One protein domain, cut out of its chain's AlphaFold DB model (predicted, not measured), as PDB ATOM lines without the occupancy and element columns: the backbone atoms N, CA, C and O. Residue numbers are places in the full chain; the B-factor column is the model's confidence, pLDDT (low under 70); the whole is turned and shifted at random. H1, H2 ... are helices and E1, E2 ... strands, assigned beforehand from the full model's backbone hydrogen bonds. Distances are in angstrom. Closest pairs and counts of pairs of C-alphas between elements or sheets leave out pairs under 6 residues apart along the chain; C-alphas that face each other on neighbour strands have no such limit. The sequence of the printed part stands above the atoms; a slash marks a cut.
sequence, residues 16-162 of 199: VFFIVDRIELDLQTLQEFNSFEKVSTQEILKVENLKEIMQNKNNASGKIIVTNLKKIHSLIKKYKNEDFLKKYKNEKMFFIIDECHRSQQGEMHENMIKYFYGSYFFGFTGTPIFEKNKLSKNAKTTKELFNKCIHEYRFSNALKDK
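This is residues 16 to 162 of the 199 residues of the protein "Restriction enzymes type I helicase subunit" of Onion yellows phytoplasma (strain OY-M) (UniProt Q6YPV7). A twisted wall of five parallel strands has the helix H1 alone over one face, covering E2 and E3, while H2, H4 and H6 form a touching series on the other side and only graze the sheet. H7 and the long unnamed stretch 124 to 141 lie at the E5 end, and beyond them residues 156 to 162, of which 156 to 160 belong to H8, stick out free. The printed part has 147 residues with eight named helices and five named strands, in the order E1 H1 E2 H2 H3 E3 H4 H5 E4 H6 E5 H7 H8; the sheet order is E2 E3 E1 E4 E5, and the class is mixed, helices and strands. The whole is compact, with a radius of gyration of the C-alphas of 16.3 A and spans of 46 by 39 by 26 A.

The sheet runs from edge strand E2, residues 41 to 43, through E3, 64 to 67, E1, 16 to 19, and E4, 93 to 97, to edge strand E5, 120 to 123, and its strands' lines turn by 74 degrees from edge to edge. E3 and E1 are parallel at 28 degrees, with N 18 and O 65 within hydrogen-bond range at 2.8 A. E1 and E4 are parallel at 23 degrees, with N 19 and O 96 at 2.7 A. E4 and E5 are parallel at 10 degrees, with N 95 and O 120 at 2.8 A. E2 and E3 are parallel at 18 degrees but have no backbone N and O within hydrogen-bond range; C-alphas 41 and 64, which face each other, are 5.4 A apart. H1, residues 25 to 36, is on the sheet at a height of 9.4 A, over E2 and E3, and runs along the strands at 14 degrees to E2 on the local plane; the two make two layers, a helix on one face of a sheet. H2, residues 47 to 55, and H4, 69 to 79, touch at Val 47 and Lys 71, C-alphas 5.8 A apart, and are only just about perpendicular at 71 degrees. H4 and H6, residues 106 to 115, touch at His 73 and Met 108, C-alphas 5.8 A apart, at a steep tilt of 47 degrees, the same way. H3, residues 57 to 60, touches H2 only at the corner, and only just, with 3 pairs of C-alphas within 8 A; its closest C-alphas to H2 are those of Ala 60 and Ile 53, 6.1 A apart. H5, residues 83 to 86, is close to H4 but not clearly touching, with C-alphas 79 and 85 the closest at 6.4 A. H7, residues 142 to 146, only grazes the sheet, its closest C-alpha to E5 being Phe 146 to Gly 123, 6.6 A. H8, residues 155 to 160, is apart from H7. Strand-helix-strand units, two parallel neighbour strands with helices between, are E2, H2 H3, E3 and E4, H6, E5; split units, with another strand between the two, are E1, H1, E2 and E3, H4 H5, E4; the four crossovers are right-handed. Every O i to N i+4 pair is within hydrogen-bond range in H1, H2, H4, H6, H7 and H8; H3 and H5 are too short for such a pair.

E1 begins at C-alpha 16, (171.146, 201.937, 222.863). The longest helix by residues, H1, is 16.6 A from first to last C-alpha; H4 is 15.3 A, H6 14.1 A and H2 12.4 A. E4, the longest strand by residues, is 12.9 A and ends at C-alpha 97, (165.194, 200.326, 214.041). H8, 8.7 A long, ends at C-alpha 160, (175.543, 185.140, 194.575).

The C-alphas of Asp 83 and Lys 160, the two farthest apart, are 52.3 A from each other. The printed part has no cut. The link from E5 to H7, 18 residues, is long. Mean pLDDT of the printed part is 79.9; residues 22 to 46, 57 to 63 and 102 to 105 are under 70.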
ATOM      1  N   VAL A  16     171.499 202.487 224.174       85.81
ATOM      2  CA  VAL A  16     171.146 201.937 222.863       85.81
ATOM      3  C   VAL A  16     169.755 201.322 222.934       85.81
ATOM      4  O   VAL A  16     169.508 200.421 223.730       85.81
ATOM      5  N   PHE A  17     168.851 201.791 222.084       87.00
ATOM      6  CA  PHE A  17     167.534 201.217 221.859       87.00
ATOM      7  C   PHE A  17     167.549 200.387 220.583       87.00
ATOM      8  O   PHE A  17     167.896 200.896 219.518       87.00
ATOM      9  N   PHE A  18     167.125 199.132 220.683       87.06
ATOM     10  CA  PHE A  18     166.842 198.272 219.543       87.06
ATOM     11  C   PHE A  18     165.322 198.154 219.397       87.06
ATOM     12  O   PHE A  18     164.640 197.612 220.267       87.06
ATOM     13  N   ILE A  19     164.782 198.753 218.338       85.62
ATOM     14  CA  ILE A  19     163.353 198.871 218.070       85.62
ATOM     15  C   ILE A  19     162.956 197.824 217.035       85.62
ATOM     16  O   ILE A  19     163.377 197.905 215.884       85.62
ATOM     17  N   VAL A  20     162.084 196.904 217.436       80.81
ATOM     18  CA  VAL A  20     161.507 195.864 216.575       80.81
ATOM     19  C   VAL A  20     159.996 196.063 216.421       80.81
ATOM     20  O   VAL A  20     159.321 196.577 217.315       80.81
ATOM     21  N   ASP A  21     159.441 195.704 215.261       70.44
ATOM     22  CA  ASP A  21     158.015 195.915 214.952       70.44
ATOM     23  C   ASP A  21     157.103 194.758 215.413       70.44
ATOM     24  O   ASP A  21     155.899 194.942 215.599       70.44
ATOM     25  N   ARG A  22     157.645 193.553 215.626       63.91
ATOM     26  CA  ARG A  22     156.856 192.362 215.983       63.91
ATOM     27  C   ARG A  22     157.070 191.958 217.439       63.91
ATOM     28  O   ARG A  22     158.162 191.558 217.805       63.91
ATOM     29  N   ILE A  23     155.976 191.954 218.204       52.00
ATOM     30  CA  ILE A  23     155.906 191.469 219.597       52.00
ATOM     31  C   ILE A  23     156.380 190.006 219.708       52.00
ATOM     32  O   ILE A  23     156.994 189.629 220.693       52.00
ATOM     33  N   GLU A  24     156.139 189.178 218.689       51.84
ATOM     34  CA  GLU A  24     156.576 187.771 218.669       51.84
ATOM     35  C   GLU A  24     158.078 187.600 218.387       51.84
ATOM     36  O   GLU A  24     158.657 186.585 218.765       51.84
ATOM     37  N   LEU A  25     158.729 188.593 217.763       53.94
ATOM     38  CA  LEU A  25     160.182 188.579 217.564       53.94
ATOM     39  C   LEU A  25     160.946 188.983 218.827       53.94
ATOM     40  O   LEU A  25     162.160 188.786 218.854       53.94
ATOM     41  N   ASP A  26     160.278 189.533 219.847       59.06
ATOM     42  CA  ASP A  26     160.934 190.041 221.057       59.06
ATOM     43  C   ASP A  26     161.753 188.920 221.732       59.06
ATOM     44  O   ASP A  26     162.936 189.114 222.004       59.06
ATOM     45  N   LEU A  27     161.192 187.709 221.885       61.41
ATOM     46  CA  LEU A  27     161.872 186.580 222.543       61.41
ATOM     47  C   LEU A  27     163.047 186.014 221.733       61.41
ATOM     48  O   LEU A  27     164.115 185.773 222.295       61.41
ATOM     49  N   GLN A  28     162.869 185.809 220.424       64.12
ATOM     50  CA  GLN A  28     163.930 185.271 219.566       64.12
ATOM     51  C   GLN A  28     165.088 186.267 219.446       64.12
ATOM     52  O   GLN A  28     166.248 185.896 219.608       64.12
ATOM     53  N   THR A  29     164.769 187.547 219.237       64.38
ATOM     54  CA  THR A  29     165.763 188.624 219.154       64.38
ATOM     55  C   THR A  29     166.556 188.714 220.458       64.38
ATOM     56  O   THR A  29     167.780 188.835 220.438       64.38
ATOM     57  N   LEU A  30     165.885 188.594 221.609       65.38
ATOM     58  CA  LEU A  30     166.539 188.617 222.916       65.38
ATOM     59  C   LEU A  30     167.462 187.408 223.128       65.38
ATOM     60  O   LEU A  30     168.567 187.564 223.648       65.38
ATOM     61  N   GLN A  31     167.034 186.211 222.715       68.06
ATOM     62  CA  GLN A  31     167.868 185.007 222.752       68.06
ATOM     63  C   GLN A  31     169.110 185.155 221.871       68.06
ATOM     64  O   GLN A  31     170.213 184.849 222.322       68.06
ATOM     65  N   GLU A  32     168.949 185.683 220.657       69.56
ATOM     66  CA  GLU A  32     170.063 185.963 219.756       69.56
ATOM     67  C   GLU A  32     171.045 186.947 220.403       69.56
ATOM     68  O   GLU A  32     172.217 186.608 220.559       69.56
ATOM     69  N   PHE A  33     170.592 188.102 220.900       66.25
ATOM     70  CA  PHE A  33     171.486 189.058 221.564       66.25
ATOM     71  C   PHE A  33     172.217 188.468 222.780       66.25
ATOM     72  O   PHE A  33     173.423 188.676 222.913       66.25
ATOM     73  N   ASN A  34     171.528 187.698 223.628       65.25
ATOM     74  CA  ASN A  34     172.150 187.045 224.786       65.25
ATOM     75  C   ASN A  34     173.153 185.950 224.390       65.25
ATOM     76  O   ASN A  34     174.063 185.645 225.159       65.25
ATOM     77  N   SER A  35     173.001 185.357 223.203       66.62
ATOM     78  CA  SER A  35     173.927 184.346 222.685       66.62
ATOM     79  C   SER A  35     175.229 184.936 222.136       66.62
ATOM     80  O   SER A  35     176.243 184.238 222.099       66.62
ATOM     81  N   PHE A  36     175.225 186.210 221.719       57.28
ATOM     82  CA  PHE A  36     176.360 186.819 221.020       57.28
ATOM     83  C   PHE A  36     177.349 187.554 221.938       57.28
ATOM     84  O   PHE A  36     178.521 187.616 221.583       57.28
ATOM     85  N   GLU A  37     176.941 188.048 223.113       52.53
ATOM     86  CA  GLU A  37     177.833 188.608 224.147       52.53
ATOM     87  C   GLU A  37     177.117 188.675 225.514       52.53
ATOM     88  O   GLU A  37     175.891 188.654 225.580       52.53
ATOM     89  N   LYS A  38     177.862 188.867 226.622       52.50
ATOM     90  CA  LYS A  38     177.312 189.228 227.954       52.50
ATOM     91  C   LYS A  38     176.693 190.644 227.977       52.50
ATOM     92  O   LYS A  38     176.754 191.335 228.995       52.50
ATOM     93  N   VAL A  39     176.135 191.118 226.865       52.75
ATOM     94  CA  VAL A  39     175.355 192.351 226.854       52.75
ATOM     95  C   VAL A  39     174.099 192.063 227.657       52.75
ATOM     96  O   VAL A  39     173.289 191.222 227.284       52.75
ATOM     97  N   SER A  40     173.943 192.742 228.792       55.34
ATOM     98  CA  SER A  40     172.707 192.662 229.563       55.34
ATOM     99  C   SER A  40     171.592 193.261 228.707       55.34
ATOM    100  O   SER A  40     171.467 194.481 228.594       55.34
ATOM    101  N   THR A  41     170.815 192.397 228.057       54.28
ATOM    102  CA  THR A  41     169.584 192.794 227.384       54.28
ATOM    103  C   THR A  41     168.474 192.875 228.418       54.28
ATOM    104  O   THR A  41     168.379 192.051 229.329       54.28
ATOM    105  N   GLN A  42     167.653 193.916 228.328       58.53
ATOM    106  CA  GLN A  42     166.458 194.039 229.154       58.53
ATOM    107  C   GLN A  42     165.252 194.117 228.234       58.53
ATOM    108  O   GLN A  42     165.111 195.065 227.459       58.53
ATOM    109  N   GLU A  43     164.393 193.103 228.322       58.69
ATOM    110  CA  GLU A  43     163.112 193.111 227.638       58.69
ATOM    111  C   GLU A  43     162.179 194.099 228.333       58.69
ATOM    112  O   GLU A  43     161.900 194.009 229.533       58.69
ATOM    113  N   ILE A  44     161.671 195.061 227.572       59.47
ATOM    114  CA  ILE A  44     160.711 196.020 228.097       59.47
ATOM    115  C   ILE A  44     159.311 195.562 227.731       59.47
ATOM    116  O   ILE A  44     158.804 195.862 226.651       59.47
ATOM    117  N   LEU A  45     158.651 194.890 228.670       57.75
ATOM    118  CA  LEU A  45     157.262 194.451 228.525       57.75
ATOM    119  C   LEU A  45     156.260 195.614 228.676       57.75
ATOM    120  O   LEU A  45     155.205 195.603 228.043       57.75
ATOM    121  N   LYS A  46     156.598 196.649 229.463       65.06
ATOM    122  CA  LYS A  46     155.712 197.781 229.799       65.06
ATOM    123  C   LYS A  46     156.412 199.138 229.689       65.06
ATOM    124  O   LYS A  46     157.620 199.238 229.881       65.06
ATOM    125  N   VAL A  47     155.643 200.194 229.419       73.38
ATOM    126  CA  VAL A  47     156.148 201.580 229.302       73.38
ATOM    127  C   VAL A  47     156.711 202.085 230.639       73.38
ATOM    128  O   VAL A  47     157.652 202.873 230.669       73.38
ATOM    129  N   GLU A  48     156.177 201.595 231.753       75.31
ATOM    130  CA  GLU A  48     156.641 201.896 233.107       75.31
ATOM    131  C   GLU A  48     158.066 201.373 233.345       75.31
ATOM    132  O   GLU A  48     158.905 202.107 233.864       75.31
ATOM    133  N   ASN A  49     158.380 200.167 232.860       76.81
ATOM    134  CA  ASN A  49     159.726 199.591 232.951       76.81
ATOM    135  C   ASN A  49     160.734 200.420 232.138       76.81
ATOM    136  O   ASN A  49     161.874 200.608 232.553       76.81
ATOM    137  N   LEU A  50     160.309 200.969 230.994       78.00
ATOM    138  CA  LEU A  50     161.136 201.872 230.190       78.00
ATOM    139  C   LEU A  50     161.467 203.161 230.938       78.00
ATOM    140  O   LEU A  50     162.615 203.603 230.914       78.00
ATOM    141  N   LYS A  51     160.486 203.745 231.636       83.31
ATOM    142  CA  LYS A  51     160.716 204.906 232.502       83.31
ATOM    143  C   LYS A  51     161.734 204.579 233.597       83.31
ATOM    144  O   LYS A  51     162.669 205.351 233.774       83.31
ATOM    145  N   GLU A  52     161.590 203.448 234.281       81.44
ATOM    146  CA  GLU A  52     162.496 203.037 235.360       81.44
ATOM    147  C   GLU A  52     163.940 202.837 234.869       81.44
ATOM    148  O   GLU A  52     164.884 203.380 235.452       81.44
ATOM    149  N   ILE A  53     164.119 202.134 233.745       77.56
ATOM    150  CA  ILE A  53     165.434 201.915 233.122       77.56
ATOM    151  C   ILE A  53     166.065 203.252 232.719       77.56
ATOM    152  O   ILE A  53     167.234 203.501 233.009       77.56
ATOM    153  N   MET A  54     165.290 204.149 232.104       78.75
ATOM    154  CA  MET A  54     165.777 205.479 231.733       78.75
ATOM    155  C   MET A  54     166.013 206.384 232.950       78.75
ATOM    156  O   MET A  54     166.808 207.317 232.879       78.75
ATOM    157  N   GLN A  55     165.356 206.184 234.087       80.50
ATOM    158  CA  GLN A  55     165.634 206.980 235.285       80.50
ATOM    159  C   GLN A  55     166.966 206.580 235.929       80.50
ATOM    160  O   GLN A  55     167.731 207.465 236.325       80.50
ATOM    161  N   ASN A  56     167.293 205.289 235.916       75.25
ATOM    162  CA  ASN A  56     168.511 204.734 236.492       75.25
ATOM    163  C   ASN A  56     169.629 204.595 235.441       75.25
ATOM    164  O   ASN A  56     169.833 203.522 234.881       75.25
ATOM    165  N   LYS A  57     170.417 205.660 235.198       61.91
ATOM    166  CA  LYS A  57     171.522 205.646 234.204       61.91
ATOM    167  C   LYS A  57     172.544 204.514 234.432       61.91
ATOM    168  O   LYS A  57     173.019 203.935 233.459       61.91
ATOM    169  N   ASN A  58     172.809 204.134 235.685       62.03
ATOM    170  CA  ASN A  58     173.666 202.983 236.017       62.03
ATOM    171  C   ASN A  58     173.099 201.649 235.502       62.03
ATOM    172  O   ASN A  58     173.864 200.740 235.195       62.03
ATOM    173  N   ASN A  59     171.775 201.540 235.361       59.00
ATOM    174  CA  ASN A  59     171.120 200.357 234.810       59.00
ATOM    175  C   ASN A  59     171.104 200.349 233.281       59.00
ATOM    176  O   ASN A  59     170.964 199.267 232.725       59.00
ATOM    177  N   ALA A  60     171.228 201.503 232.618       57.25
ATOM    178  CA  ALA A  60     171.170 201.624 231.160       57.25
ATOM    179  C   ALA A  60     172.556 201.678 230.491       57.25
ATOM    180  O   ALA A  60     172.681 201.362 229.310       57.25
ATOM    181  N   SER A  61     173.600 202.072 231.229       61.19
ATOM    182  CA  SER A  61     174.959 202.173 230.694       61.19
ATOM    183  C   SER A  61     175.477 200.807 230.239       61.19
ATOM    184  O   SER A  61     175.590 199.884 231.042       61.19
ATOM    185  N   GLY A  62     175.828 200.697 228.956       63.19
ATOM    186  CA  GLY A  62     176.355 199.460 228.369       63.19
ATOM    187  C   GLY A  62     175.295 198.391 228.087       63.19
ATOM    188  O   GLY A  62     175.653 197.245 227.824       63.19
ATOM    189  N   LYS A  63     174.002 198.740 228.141       69.12
ATOM    190  CA  LYS A  63     172.901 197.821 227.828       69.12
ATOM    191  C   LYS A  63     172.205 198.189 226.528       69.12
ATOM    192  O   LYS A  63     172.014 199.365 226.215       69.12
ATOM    193  N   ILE A  64     171.779 197.155 225.809       77.69
ATOM    194  CA  ILE A  64     170.866 197.281 224.677       77.69
ATOM    195  C   ILE A  64     169.449 197.074 225.206       77.69
ATOM    196  O   ILE A  64     169.116 196.034 225.779       77.69
ATOM    197  N   ILE A  65     168.616 198.090 225.018       80.88
ATOM    198  CA  ILE A  65     167.217 198.095 225.415       80.88
ATOM    199  C   ILE A  65     166.377 197.664 224.217       80.88
ATOM    200  O   ILE A  65     166.233 198.423 223.258       80.88
ATOM    201  N   VAL A  66     165.800 196.466 224.281       80.94
ATOM    202  CA  VAL A  66     164.930 195.947 223.219       80.94
ATOM    203  C   VAL A  66     163.488 196.372 223.494       80.94
ATOM    204  O   VAL A  66     162.947 196.161 224.584       80.94
ATOM    205  N   THR A  67     162.863 197.037 222.525       83.44
ATOM    206  CA  THR A  67     161.490 197.542 222.647       83.44
ATOM    207  C   THR A  67     160.841 197.729 221.275       83.44
ATOM    208  O   THR A  67     161.409 197.363 220.255       83.44
ATOM    209  N   ASN A  68     159.644 198.315 221.226       82.81
ATOM    210  CA  ASN A  68     158.955 198.624 219.975       82.81
ATOM    211  C   ASN A  68     158.589 200.110 219.874       82.81
ATOM    212  O   ASN A  68     158.537 200.840 220.869       82.81
ATOM    213  N   LEU A  69     158.302 200.563 218.652       84.94
ATOM    214  CA  LEU A  69     158.056 201.980 218.385       84.94
ATOM    215  C   LEU A  69     156.818 202.508 219.129       84.94
ATOM    216  O   LEU A  69     156.815 203.642 219.609       84.94
ATOM    217  N   LYS A  70     155.789 201.667 219.295       84.88
ATOM    218  CA  LYS A  70     154.556 202.011 220.022       84.88
ATOM    219  C   LYS A  70     154.831 202.317 221.498       84.88
ATOM    220  O   LYS A  70     154.248 203.259 222.038       84.88
ATOM    221  N   LYS A  71     155.724 201.560 222.150       85.44
ATOM    222  CA  LYS A  71     156.141 201.775 223.547       85.44
ATOM    223  C   LYS A  71     156.895 203.099 223.700       85.44
ATOM    224  O   LYS A  71     156.536 203.883 224.576       85.44
ATOM    225  N   ILE A  72     157.850 203.402 222.813       88.62
ATOM    226  CA  ILE A  72     158.558 204.697 222.822       88.62
ATOM    227  C   ILE A  72     157.586 205.859 222.591       88.62
ATOM    228  O   ILE A  72     157.587 206.838 223.335       88.62
ATOM    229  N   HIS A  73     156.714 205.745 221.590       88.62
ATOM    230  CA  HIS A  73     155.724 206.780 221.297       88.62
ATOM    231  C   HIS A  73     154.792 207.029 222.496       88.62
ATOM    232  O   HIS A  73     154.521 208.177 222.856       88.62
ATOM    233  N   SER A  74     154.358 205.958 223.166       89.69
ATOM    234  CA  SER A  74     153.530 206.040 224.375       89.69
ATOM    235  C   SER A  74     154.278 206.679 225.548       89.69
ATOM    236  O   SER A  74     153.692 207.498 226.256       89.69
ATOM    237  N   LEU A  75     155.571 206.371 225.725       91.25
ATOM    238  CA  LEU A  75     156.439 207.019 226.713       91.25
ATOM    239  C   LEU A  75     156.488 208.534 226.482       91.25
ATOM    240  O   LEU A  75     156.227 209.300 227.408       91.25
ATOM    241  N   ILE A  76     156.758 208.967 225.246       92.06
ATOM    242  CA  ILE A  76     156.790 210.391 224.888       92.06
ATOM    243  C   ILE A  76     155.434 211.032 225.188       92.06
ATOM    244  O   ILE A  76     155.371 212.053 225.870       92.06
ATOM    245  N   LYS A  77     154.330 210.429 224.735       91.56
ATOM    246  CA  LYS A  77     152.985 210.987 224.927       91.56
ATOM    247  C   LYS A  77     152.628 211.157 226.407       91.56
ATOM    248  O   LYS A  77     152.088 212.200 226.772       91.56
ATOM    249  N   LYS A  78     152.941 210.158 227.239       92.00
ATOM    250  CA  LYS A  78     152.618 210.128 228.674       92.00
ATOM    251  C   LYS A  78     153.517 211.052 229.496       92.00
ATOM    252  O   LYS A  78     153.031 211.712 230.406       92.00
ATOM    253  N   TYR A  79     154.802 211.136 229.154       92.56
ATOM    254  CA  TYR A  79     155.820 211.741 230.014       92.56
ATOM    255  C   TYR A  79     156.528 212.966 229.418       92.56
ATOM    256  O   TYR A  79     157.455 213.486 230.035       92.56
ATOM    257  N   LYS A  80     156.102 213.489 228.255       91.38
ATOM    258  CA  LYS A  80     156.745 214.642 227.580       91.38
ATOM    259  C   LYS A  80     156.980 215.867 228.471       91.38
ATOM    260  O   LYS A  80     157.926 216.615 228.212       91.38
ATOM    261  N   ASN A  81     156.119 216.071 229.468       91.38
ATOM    262  CA  ASN A  81     156.135 217.217 230.373       91.38
ATOM    263  C   ASN A  81     156.901 216.949 231.678       91.38
ATOM    264  O   ASN A  81     157.157 217.900 232.414       91.38
ATOM    265  N   GLU A  82     157.294 215.703 231.952       92.50
ATOM    266  CA  GLU A  82     158.054 215.346 233.149       92.50
ATOM    267  C   GLU A  82     159.551 215.627 232.963       92.50
ATOM    268  O   GLU A  82     160.133 215.356 231.907       92.50
ATOM    269  N   ASP A  83     160.202 216.132 234.011       89.56
ATOM    270  CA  ASP A  83     161.606 216.556 233.941       89.56
ATOM    271  C   ASP A  83     162.567 215.395 233.675       89.56
ATOM    272  O   ASP A  83     163.571 215.560 232.976       89.56
ATOM    273  N   PHE A  84     162.218 214.185 234.130       87.94
ATOM    274  CA  PHE A  84     163.033 212.999 233.874       87.94
ATOM    275  C   PHE A  84     163.159 212.687 232.378       87.94
ATOM    276  O   PHE A  84     164.186 212.142 231.986       87.94
ATOM    277  N   LEU A  85     162.136 212.971 231.559       90.38
ATOM    278  CA  LEU A  85     162.167 212.681 230.125       90.38
ATOM    279  C   LEU A  85     162.747 213.863 229.343       90.38
ATOM    280  O   LEU A  85     163.493 213.657 228.388       90.38
ATOM    281  N   LYS A  86     162.492 215.102 229.794       91.81
ATOM    282  CA  LYS A  86     163.080 216.312 229.194       91.81
ATOM    283  C   LYS A  86     164.606 216.258 229.148       91.81
ATOM    284  O   LYS A  86     165.176 216.703 228.152       91.81
ATOM    285  N   LYS A  87     165.255 215.681 230.170       89.00
ATOM    286  CA  LYS A  87     166.721 215.530 230.202       89.00
ATOM    287  C   LYS A  87     167.262 214.739 229.006       89.00
ATOM    288  O   LYS A  87     168.374 214.996 228.582       89.00
ATOM    289  N   TYR A  88     166.461 213.842 228.424       88.75
ATOM    290  CA  TYR A  88     166.863 212.988 227.306       88.75
ATOM    291  C   TYR A  88     166.703 213.617 225.922       88.75
ATOM    292  O   TYR A  88     167.158 213.031 224.945       88.75
ATOM    293  N   LYS A  89     166.102 214.807 225.803       91.44
ATOM    294  CA  LYS A  89     165.879 215.439 224.491       91.44
ATOM    295  C   LYS A  89     167.181 215.706 223.723       91.44
ATOM    296  O   LYS A  89     167.222 215.489 222.517       91.44
ATOM    297  N   ASN A  90     168.230 216.139 224.429       90.00
ATOM    298  CA  ASN A  90     169.552 216.450 223.865       90.00
ATOM    299  C   ASN A  90     170.631 215.409 224.222       90.00
ATOM    300  O   ASN A  90     171.824 215.672 224.095       90.00
ATOM    301  N   GLU A  91     170.236 214.250 224.747       87.38
ATOM    302  CA  GLU A  91     171.196 213.217 225.141       87.38
ATOM    303  C   GLU A  91     171.591 212.362 223.937       87.38
ATOM    304  O   GLU A  91     170.774 212.063 223.058       87.38
ATOM    305  N   LYS A  92     172.857 211.935 223.929       86.44
ATOM    306  CA  LYS A  92     173.413 211.067 222.887       86.44
ATOM    307  C   LYS A  92     172.958 209.629 223.114       86.44
ATOM    308  O   LYS A  92     173.629 208.850 223.788       86.44
ATOM    309  N   MET A  93     171.812 209.287 222.543       88.25
ATOM    310  CA  MET A  93     171.287 207.922 222.512       88.25
ATOM    311  C   MET A  93     171.328 207.378 221.086       88.25
ATOM    312  O   MET A  93     171.328 208.141 220.120       88.25
ATOM    313  N   PHE A  94     171.351 206.057 220.959       90.12
ATOM    314  CA  PHE A  94     171.303 205.366 219.675       90.12
ATOM    315  C   PHE A  94     169.981 204.626 219.550       90.12
ATOM    316  O   PHE A  94     169.619 203.862 220.436       90.12
ATOM    317  N   PHE A  95     169.278 204.824 218.442       89.75
ATOM    318  CA  PHE A  95     168.070 204.094 218.090       89.75
ATOM    319  C   PHE A  95     168.346 203.278 216.835       89.75
ATOM    320  O   PHE A  95     168.570 203.836 215.765       89.75
ATOM    321  N   ILE A  96     168.334 201.960 216.972       89.56
ATOM    322  CA  ILE A  96     168.482 201.002 215.882       89.56
ATOM    323  C   ILE A  96     167.099 200.432 215.602       89.56
ATOM    324  O   ILE A  96     166.501 199.832 216.486       89.56
ATOM    325  N   ILE A  97     166.571 200.660 214.406       87.81
ATOM    326  CA  ILE A  97     165.194 200.326 214.041       87.81
ATOM    327  C   ILE A  97     165.224 199.243 212.976       87.81
ATOM    328  O   ILE A  97     165.702 199.487 211.866       87.81
ATOM    329  N   ASP A  98     164.704 198.072 213.319       85.56
ATOM    330  CA  ASP A  98     164.537 196.968 212.385       85.56
ATOM    331  C   ASP A  98     163.228 197.099 211.592       85.56
ATOM    332  O   ASP A  98     162.229 197.638 212.078       85.56
ATOM    333  N   GLU A  99     163.257 196.630 210.349       81.44
ATOM    334  CA  GLU A  99     162.188 196.748 209.355       81.44
ATOM    335  C   GLU A  99     161.555 198.147 209.281       81.44
ATOM    336  O   GLU A  99     160.332 198.322 209.275       81.44
ATOM    337  N   CYS A 100     162.407 199.170 209.168       79.62
ATOM    338  CA  CYS A 100     162.035 200.586 209.248       79.62
ATOM    339  C   CYS A 100     161.193 201.124 208.064       79.62
ATOM    340  O   CYS A 100     161.100 202.334 207.844       79.62
ATOM    341  N   HIS A 101     160.580 200.230 207.282       71.88
ATOM    342  CA  HIS A 101     159.780 200.524 206.096       71.88
ATOM    343  C   HIS A 101     158.262 200.506 206.338       71.88
ATOM    344  O   HIS A 101     157.505 200.800 205.414       71.88
ATOM    345  N   ARG A 102     157.758 200.118 207.520       63.28
ATOM    346  CA  ARG A 102     156.307 199.922 207.687       63.28
ATOM    347  C   ARG A 102     155.540 201.235 207.865       63.28
ATOM    348  O   ARG A 102     155.744 202.014 208.790       63.28
ATOM    349  N   SER A 103     154.562 201.424 206.983       50.12
ATOM    350  CA  SER A 103     153.686 202.592 206.823       50.12
ATOM    351  C   SER A 103     152.869 203.011 208.056       50.12
ATOM    352  O   SER A 103     152.364 204.129 208.084       50.12
ATOM    353  N   GLN A 104     152.757 202.179 209.095       49.25
ATOM    354  CA  GLN A 104     152.061 202.531 210.346       49.25
ATOM    355  C   GLN A 104     152.916 203.363 211.321       49.25
ATOM    356  O   GLN A 104     152.452 203.736 212.395       49.25
ATOM    357  N   GLN A 105     154.167 203.655 210.958       58.41
ATOM    358  CA  GLN A 105     155.181 204.185 211.867       58.41
ATOM    359  C   GLN A 105     155.660 205.602 211.532       58.41
ATOM    360  O   GLN A 105     156.409 206.165 212.323       58.41
ATOM    361  N   GLY A 106     155.232 206.204 210.414       71.38
ATOM    362  CA  GLY A 106     155.741 207.509 209.970       71.38
ATOM    363  C   GLY A 106     155.594 208.602 211.034       71.38
ATOM    364  O   GLY A 106     156.583 209.194 211.455       71.38
ATOM    365  N   GLU A 107     154.380 208.799 211.555       77.50
ATOM    366  CA  GLU A 107     154.124 209.819 212.582       77.50
ATOM    367  C   GLU A 107     154.816 209.490 213.916       77.50
ATOM    368  O   GLU A 107     155.385 210.367 214.566       77.50
ATOM    369  N   MET A 108     154.811 208.220 214.334       83.81
ATOM    370  CA  MET A 108     155.459 207.804 215.582       83.81
ATOM    371  C   MET A 108     156.977 208.002 215.523       83.81
ATOM    372  O   MET A 108     157.568 208.501 216.480       83.81
ATOM    373  N   HIS A 109     157.588 207.646 214.394       82.44
ATOM    374  CA  HIS A 109     159.010 207.807 214.138       82.44
ATOM    375  C   HIS A 109     159.396 209.285 214.060       82.44
ATOM    376  O   HIS A 109     160.338 209.708 214.724       82.44
ATOM    377  N   GLU A 110     158.620 210.102 213.348       83.62
ATOM    378  CA  GLU A 110     158.826 211.549 213.324       83.62
ATOM    379  C   GLU A 110     158.723 212.177 214.709       83.62
ATOM    380  O   GLU A 110     159.547 213.012 215.069       83.62
ATOM    381  N   ASN A 111     157.719 211.785 215.492       87.50
ATOM    382  CA  ASN A 111     157.553 212.270 216.857       87.50
ATOM    383  C   ASN A 111     158.750 211.883 217.734       87.50
ATOM    384  O   ASN A 111     159.185 212.682 218.560       87.50
ATOM    385  N   MET A 112     159.309 210.689 217.527       89.56
ATOM    386  CA  MET A 112     160.513 210.231 218.215       89.56
ATOM    387  C   MET A 112     161.748 211.051 217.819       89.56
ATOM    388  O   MET A 112     162.431 211.551 218.711       89.56
ATOM    389  N   ILE A 113     161.991 211.260 216.519       88.00
ATOM    390  CA  ILE A 113     163.092 212.102 216.017       88.00
ATOM    391  C   ILE A 113     162.964 213.536 216.544       88.00
ATOM    392  O   ILE A 113     163.933 214.109 217.035       88.00
ATOM    393  N   LYS A 114     161.759 214.116 216.477       90.44
ATOM    394  CA  LYS A 114     161.488 215.482 216.954       90.44
ATOM    395  C   LYS A 114     161.728 215.620 218.457       90.44
ATOM    396  O   LYS A 114     162.200 216.661 218.905       90.44
ATOM    397  N   TYR A 115     161.365 214.608 219.244       93.88
ATOM    398  CA  TYR A 115     161.500 214.669 220.696       93.88
ATOM    399  C   TYR A 115     162.951 214.455 221.154       93.88
ATOM    400  O   TYR A 115     163.441 215.219 221.985       93.88
ATOM    401  N   PHE A 116     163.640 213.450 220.609       93.44
ATOM    402  CA  PHE A 116     165.019 213.095 220.957       93.44
ATOM    403  C   PHE A 116     166.019 213.651 219.930       93.44
ATOM    404  O   PHE A 116     166.753 212.906 219.283       93.44
ATOM    405  N   TYR A 117     166.047 214.974 219.768       91.94
ATOM    406  CA  TYR A 117     166.837 215.643 218.728       91.94
ATOM    407  C   TYR A 117     168.363 215.498 218.885       91.94
ATOM    408  O   TYR A 117     169.088 215.677 217.911       91.94
ATOM    409  N   GLY A 118     168.866 215.189 220.086       89.31
ATOM    410  CA  GLY A 118     170.296 214.936 220.332       89.31
ATOM    411  C   GLY A 118     170.752 213.501 220.037       89.31
ATOM    412  O   GLY A 118     171.921 213.174 220.239       89.31
ATOM    413  N   SER A 119     169.835 212.629 219.606       91.62
ATOM    414  CA  SER A 119     170.077 211.198 219.408       91.62
ATOM    415  C   SER A 119     170.353 210.822 217.949       91.62
ATOM    416  O   SER A 119     170.036 211.560 217.018       91.62
ATOM    417  N   TYR A 120     170.924 209.635 217.752       91.06
ATOM    418  CA  TYR A 120     171.231 209.060 216.443       91.06
ATOM    419  C   TYR A 120     170.244 207.949 216.091       91.06
ATOM    420  O   TYR A 120     169.980 207.069 216.910       91.06
ATOM    421  N   PHE A 121     169.743 207.956 214.856       90.19
ATOM    422  CA  PHE A 121     168.770 206.984 214.356       90.19
ATOM    423  C   PHE A 121     169.355 206.195 213.182       90.19
ATOM    424  O   PHE A 121     169.802 206.778 212.196       90.19
ATOM    425  N   PHE A 122     169.315 204.870 213.283       90.56
ATOM    426  CA  PHE A 122     169.744 203.922 212.261       90.56
ATOM    427  C   PHE A 122     168.563 203.034 211.887       90.56
ATOM    428  O   PHE A 122     167.885 202.506 212.764       90.56
ATOM    429  N   GLY A 123     168.313 202.880 210.589       88.88
ATOM    430  CA  GLY A 123     167.227 202.057 210.067       88.88
ATOM    431  C   GLY A 123     167.762 200.905 209.227       88.88
ATOM    432  O   GLY A 123     168.571 201.127 208.326       88.88
ATOM    433  N   PHE A 124     167.283 199.699 209.506       88.94
ATOM    434  CA  PHE A 124     167.513 198.502 208.707       88.94
ATOM    435  C   PHE A 124     166.205 198.117 208.019       88.94
ATOM    436  O   PHE A 124     165.133 198.158 208.620       88.94
ATOM    437  N   THR A 125     166.275 197.792 206.732       87.06
ATOM    438  CA  THR A 125     165.118 197.292 205.987       87.06
ATOM    439  C   THR A 125     165.567 196.541 204.741       87.06
ATOM    440  O   THR A 125     166.466 196.992 204.026       87.06
ATOM    441  N   GLY A 126     164.920 195.408 204.461       88.88
ATOM    442  CA  GLY A 126     165.065 194.705 203.182       88.88
ATOM    443  C   GLY A 126     164.236 195.329 202.052       88.88
ATOM    444  O   GLY A 126     164.497 195.090 200.875       88.88
ATOM    445  N   THR A 127     163.245 196.153 202.396       88.44
ATOM    446  CA  THR A 127     162.230 196.694 201.482       88.44
ATOM    447  C   THR A 127     162.115 198.217 201.623       88.44
ATOM    448  O   THR A 127     161.094 198.739 202.077       88.44
ATOM    449  N   PRO A 128     163.155 198.982 201.239       88.94
ATOM    450  CA  PRO A 128     163.112 200.439 201.317       88.94
ATOM    451  C   PRO A 128     161.953 201.043 200.504       88.94
ATOM    452  O   PRO A 128     161.631 200.605 199.393       88.94
ATOM    453  N   ILE A 129     161.344 202.094 201.060       87.94
ATOM    454  CA  ILE A 129     160.344 202.919 200.381       87.94
ATOM    455  C   ILE A 129     161.069 203.992 199.568       87.94
ATOM    456  O   ILE A 129     161.865 204.778 200.083       87.94
ATOM    457  N   PHE A 130     160.722 204.050 198.295       89.31
ATOM    458  CA  PHE A 130     161.134 205.002 197.283       89.31
ATOM    459  C   PHE A 130     159.911 205.757 196.750       89.31
ATOM    460  O   PHE A 130     158.773 205.309 196.872       89.31
ATOM    461  N   GLU A 131     160.150 206.854 196.034       89.62
ATOM    462  CA  GLU A 131     159.085 207.616 195.367       89.62
ATOM    463  C   GLU A 131     158.193 206.753 194.462       89.62
ATOM    464  O   GLU A 131     156.993 206.984 194.360       89.62
ATOM    465  N   LYS A 132     158.768 205.719 193.834       88.88
ATOM    466  CA  LYS A 132     158.069 204.831 192.895       88.88
ATOM    467  C   LYS A 132     157.149 203.791 193.543       88.88
ATOM    468  O   LYS A 132     156.275 203.274 192.861       88.88
ATOM    469  N   ASN A 133     157.377 203.424 194.807       85.50
ATOM    470  CA  ASN A 133     156.622 202.367 195.502       85.50
ATOM    471  C   ASN A 133     155.917 202.883 196.766       85.50
ATOM    472  O   ASN A 133     155.447 202.085 197.577       85.50
ATOM    473  N   LYS A 134     155.821 204.207 196.940       84.44
ATOM    474  CA  LYS A 134     155.054 204.798 198.034       84.44
ATOM    475  C   LYS A 134     153.561 204.522 197.844       84.44
ATOM    476  O   LYS A 134     152.998 204.754 196.779       84.44
ATOM    477  N   LEU A 135     152.914 204.036 198.903       81.31
ATOM    478  CA  LEU A 135     151.495 203.647 198.887       81.31
ATOM    479  C   LEU A 135     150.535 204.847 198.813       81.31
ATOM    480  O   LEU A 135     149.364 204.692 198.489       81.31
ATOM    481  N   SER A 136     151.015 206.044 199.144       80.88
ATOM    482  CA  SER A 136     150.249 207.287 199.122       80.88
ATOM    483  C   SER A 136     151.173 208.445 198.768       80.88
ATOM    484  O   SER A 136     152.365 208.405 199.071       80.88
ATOM    485  N   LYS A 137     150.620 209.514 198.181       76.94
ATOM    486  CA  LYS A 137     151.370 210.750 197.897       76.94
ATOM    487  C   LYS A 137     151.997 211.360 199.153       76.94
ATOM    488  O   LYS A 137     153.064 211.953 199.045       76.94
ATOM    489  N   ASN A 138     151.362 211.163 200.310       78.50
ATOM    490  CA  ASN A 138     151.804 211.699 201.599       78.50
ATOM    491  C   ASN A 138     152.742 210.747 202.361       78.50
ATOM    492  O   ASN A 138     153.213 211.095 203.440       78.50
ATOM    493  N   ALA A 139     152.977 209.534 201.850       79.38
ATOM    494  CA  ALA A 139     153.898 208.605 202.488       79.38
ATOM    495  C   ALA A 139     155.340 209.051 202.229       79.38
ATOM    496  O   ALA A 139     155.711 209.315 201.085       79.38
ATOM    497  N   LYS A 140     156.139 209.100 203.295       84.00
ATOM    498  CA  LYS A 140     157.562 209.421 203.216       84.00
ATOM    499  C   LYS A 140     158.376 208.230 202.731       84.00
ATOM    500  O   LYS A 140     158.083 207.079 203.058       84.00
ATOM    501  N   THR A 141     159.426 208.521 201.981       87.56
ATOM    502  CA  THR A 141     160.436 207.544 201.576       87.56
ATOM    503  C   THR A 141     161.372 207.207 202.731       87.56
ATOM    504  O   THR A 141     161.570 207.998 203.653       87.56
ATOM    505  N   THR A 142     162.028 206.047 202.668       87.12
ATOM    506  CA  THR A 142     163.052 205.668 203.656       87.12
ATOM    507  C   THR A 142     164.177 206.706 203.707       87.12
ATOM    508  O   THR A 142     164.694 206.996 204.783       87.12
ATOM    509  N   LYS A 143     164.502 207.326 202.564       88.44
ATOM    510  CA  LYS A 143     165.491 208.409 202.480       88.44
ATOM    511  C   LYS A 143     165.043 209.673 203.219       88.44
ATOM    512  O   LYS A 143     165.869 210.334 203.832       88.44
ATOM    513  N   GLU A 144     163.763 210.025 203.174       86.62
ATOM    514  CA  GLU A 144     163.238 211.186 203.910       86.62
ATOM    515  C   GLU A 144     163.159 210.943 205.421       86.62
ATOM    516  O   GLU A 144     163.236 211.895 206.193       86.62
ATOM    517  N   LEU A 145     163.005 209.687 205.847       83.25
ATOM    518  CA  LEU A 145     162.946 209.318 207.265       83.25
ATOM    519  C   LEU A 145     164.343 209.193 207.896       83.25
ATOM    520  O   LEU A 145     164.561 209.689 208.996       83.25
ATOM    521  N   PHE A 146     165.294 208.560 207.198       83.19
ATOM    522  CA  PHE A 146     166.616 208.192 207.739       83.19
ATOM    523  C   PHE A 146     167.800 208.881 207.049       83.19
ATOM    524  O   PHE A 146     168.955 208.577 207.344       83.19
ATOM    525  N   ASN A 147     167.543 209.817 206.137       86.19
ATOM    526  CA  ASN A 147     168.547 210.479 205.305       86.19
ATOM    527  C   ASN A 147     169.252 209.519 204.325       86.19
ATOM    528  O   ASN A 147     168.635 208.713 203.628       86.19
ATOM    529  N   LYS A 148     170.570 209.679 204.171       89.38
ATOM    530  CA  LYS A 148     171.376 208.973 203.174       89.38
ATOM    531  C   LYS A 148     171.548 207.503 203.570       89.38
ATOM    532  O   LYS A 148     171.966 207.203 204.681       89.38
ATOM    533  N   CYS A 149     171.324 206.605 202.611       90.88
ATOM    534  CA  CYS A 149     171.692 205.199 202.751       90.88
ATOM    535  C   CYS A 149     173.208 205.067 202.978       90.88
ATOM    536  O   CYS A 149     174.002 205.551 202.165       90.88
ATOM    537  N   ILE A 150     173.595 204.434 204.088       93.00
ATOM    538  CA  ILE A 150     175.002 204.247 204.474       93.00
ATOM    539  C   ILE A 150     175.632 203.007 203.832       93.00
ATOM    540  O   ILE A 150     176.832 202.999 203.578       93.00
ATOM    541  N   HIS A 151     174.835 201.970 203.566       94.31
ATOM    542  CA  HIS A 151     175.282 200.706 202.992       94.31
ATOM    543  C   HIS A 151     174.092 199.950 202.393       94.31
ATOM    544  O   HIS A 151     173.000 199.970 202.960       94.31
ATOM    545  N   GLU A 152     174.311 199.243 201.285       93.31
ATOM    546  CA  GLU A 152     173.315 198.354 200.691       93.31
ATOM    547  C   GLU A 152     173.882 196.947 200.479       93.31
ATOM    548  O   GLU A 152     174.968 196.764 199.934       93.31
ATOM    549  N   TYR A 153     173.112 195.938 200.881       93.75
ATOM    550  CA  TYR A 153     173.364 194.543 200.548       93.75
ATOM    551  C   TYR A 153     172.122 193.994 199.856       93.75
ATOM    552  O   TYR A 153     171.083 193.786 200.480       93.75
ATOM    553  N   ARG A 154     172.193 193.867 198.529       92.19
ATOM    554  CA  ARG A 154     171.023 193.555 197.702       92.19
ATOM    555  C   ARG A 154     170.723 192.064 197.719       92.19
ATOM    556  O   ARG A 154     171.627 191.245 197.849       92.19
ATOM    557  N   PHE A 155     169.467 191.714 197.454       89.38
ATOM    558  CA  PHE A 155     169.045 190.324 197.268       89.38
ATOM    559  C   PHE A 155     169.906 189.580 196.228       89.38
ATOM    560  O   PHE A 155     170.325 188.454 196.462       89.38
ATOM    561  N   SER A 156     170.294 190.247 195.135       90.25
ATOM    562  CA  SER A 156     171.213 189.677 194.139       90.25
ATOM    563  C   SER A 156     172.604 189.347 194.691       90.25
ATOM    564  O   SER A 156     173.252 188.445 194.176       90.25
ATOM    565  N   ASN A 157     173.082 190.078 195.705       91.94
ATOM    566  CA  ASN A 157     174.334 189.745 196.389       91.94
ATOM    567  C   ASN A 157     174.120 188.504 197.262       91.94
ATOM    568  O   ASN A 157     174.892 187.560 197.178       91.94
ATOM    569  N   ALA A 158     173.010 188.464 198.007       91.88
ATOM    570  CA  ALA A 158     172.643 187.329 198.849       91.88
ATOM    571  C   ALA A 158     172.521 186.004 198.077       91.88
ATOM    572  O   ALA A 158     172.955 184.972 198.585       91.88
ATOM    573  N   LEU A 159     171.983 186.048 196.852       88.81
ATOM    574  CA  LEU A 159     171.936 184.900 195.944       88.81
ATOM    575  C   LEU A 159     173.335 184.470 195.482       88.81
ATOM    576  O   LEU A 159     173.680 183.295 195.572       88.81
ATOM    577  N   LYS A 160     174.165 185.421 195.025       91.25
ATOM    578  CA  LYS A 160     175.543 185.140 194.575       91.25
ATOM    579  C   LYS A 160     176.388 184.498 195.673       91.25
ATOM    580  O   LYS A 160     177.108 183.540 195.404       91.25
ATOM    581  N   ASP A 161     176.247 184.992 196.897       94.25
ATOM    582  CA  ASP A 161     176.994 184.521 198.064       94.25
ATOM    583  C   ASP A 161     176.390 183.243 198.673       94.25
ATOM    584  O   ASP A 161     176.914 182.713 199.653       94.25
ATOM    585  N   LYS A 162     175.296 182.722 198.092       90.25
ATOM    586  CA  LYS A 162     174.565 181.532 198.553       90.25
ATOM    587  C   LYS A 162     174.067 181.638 200.000       90.25
ATOM    588  O   LYS A 162     173.884 180.626 200.675       90.25
TER     589      LYS A 162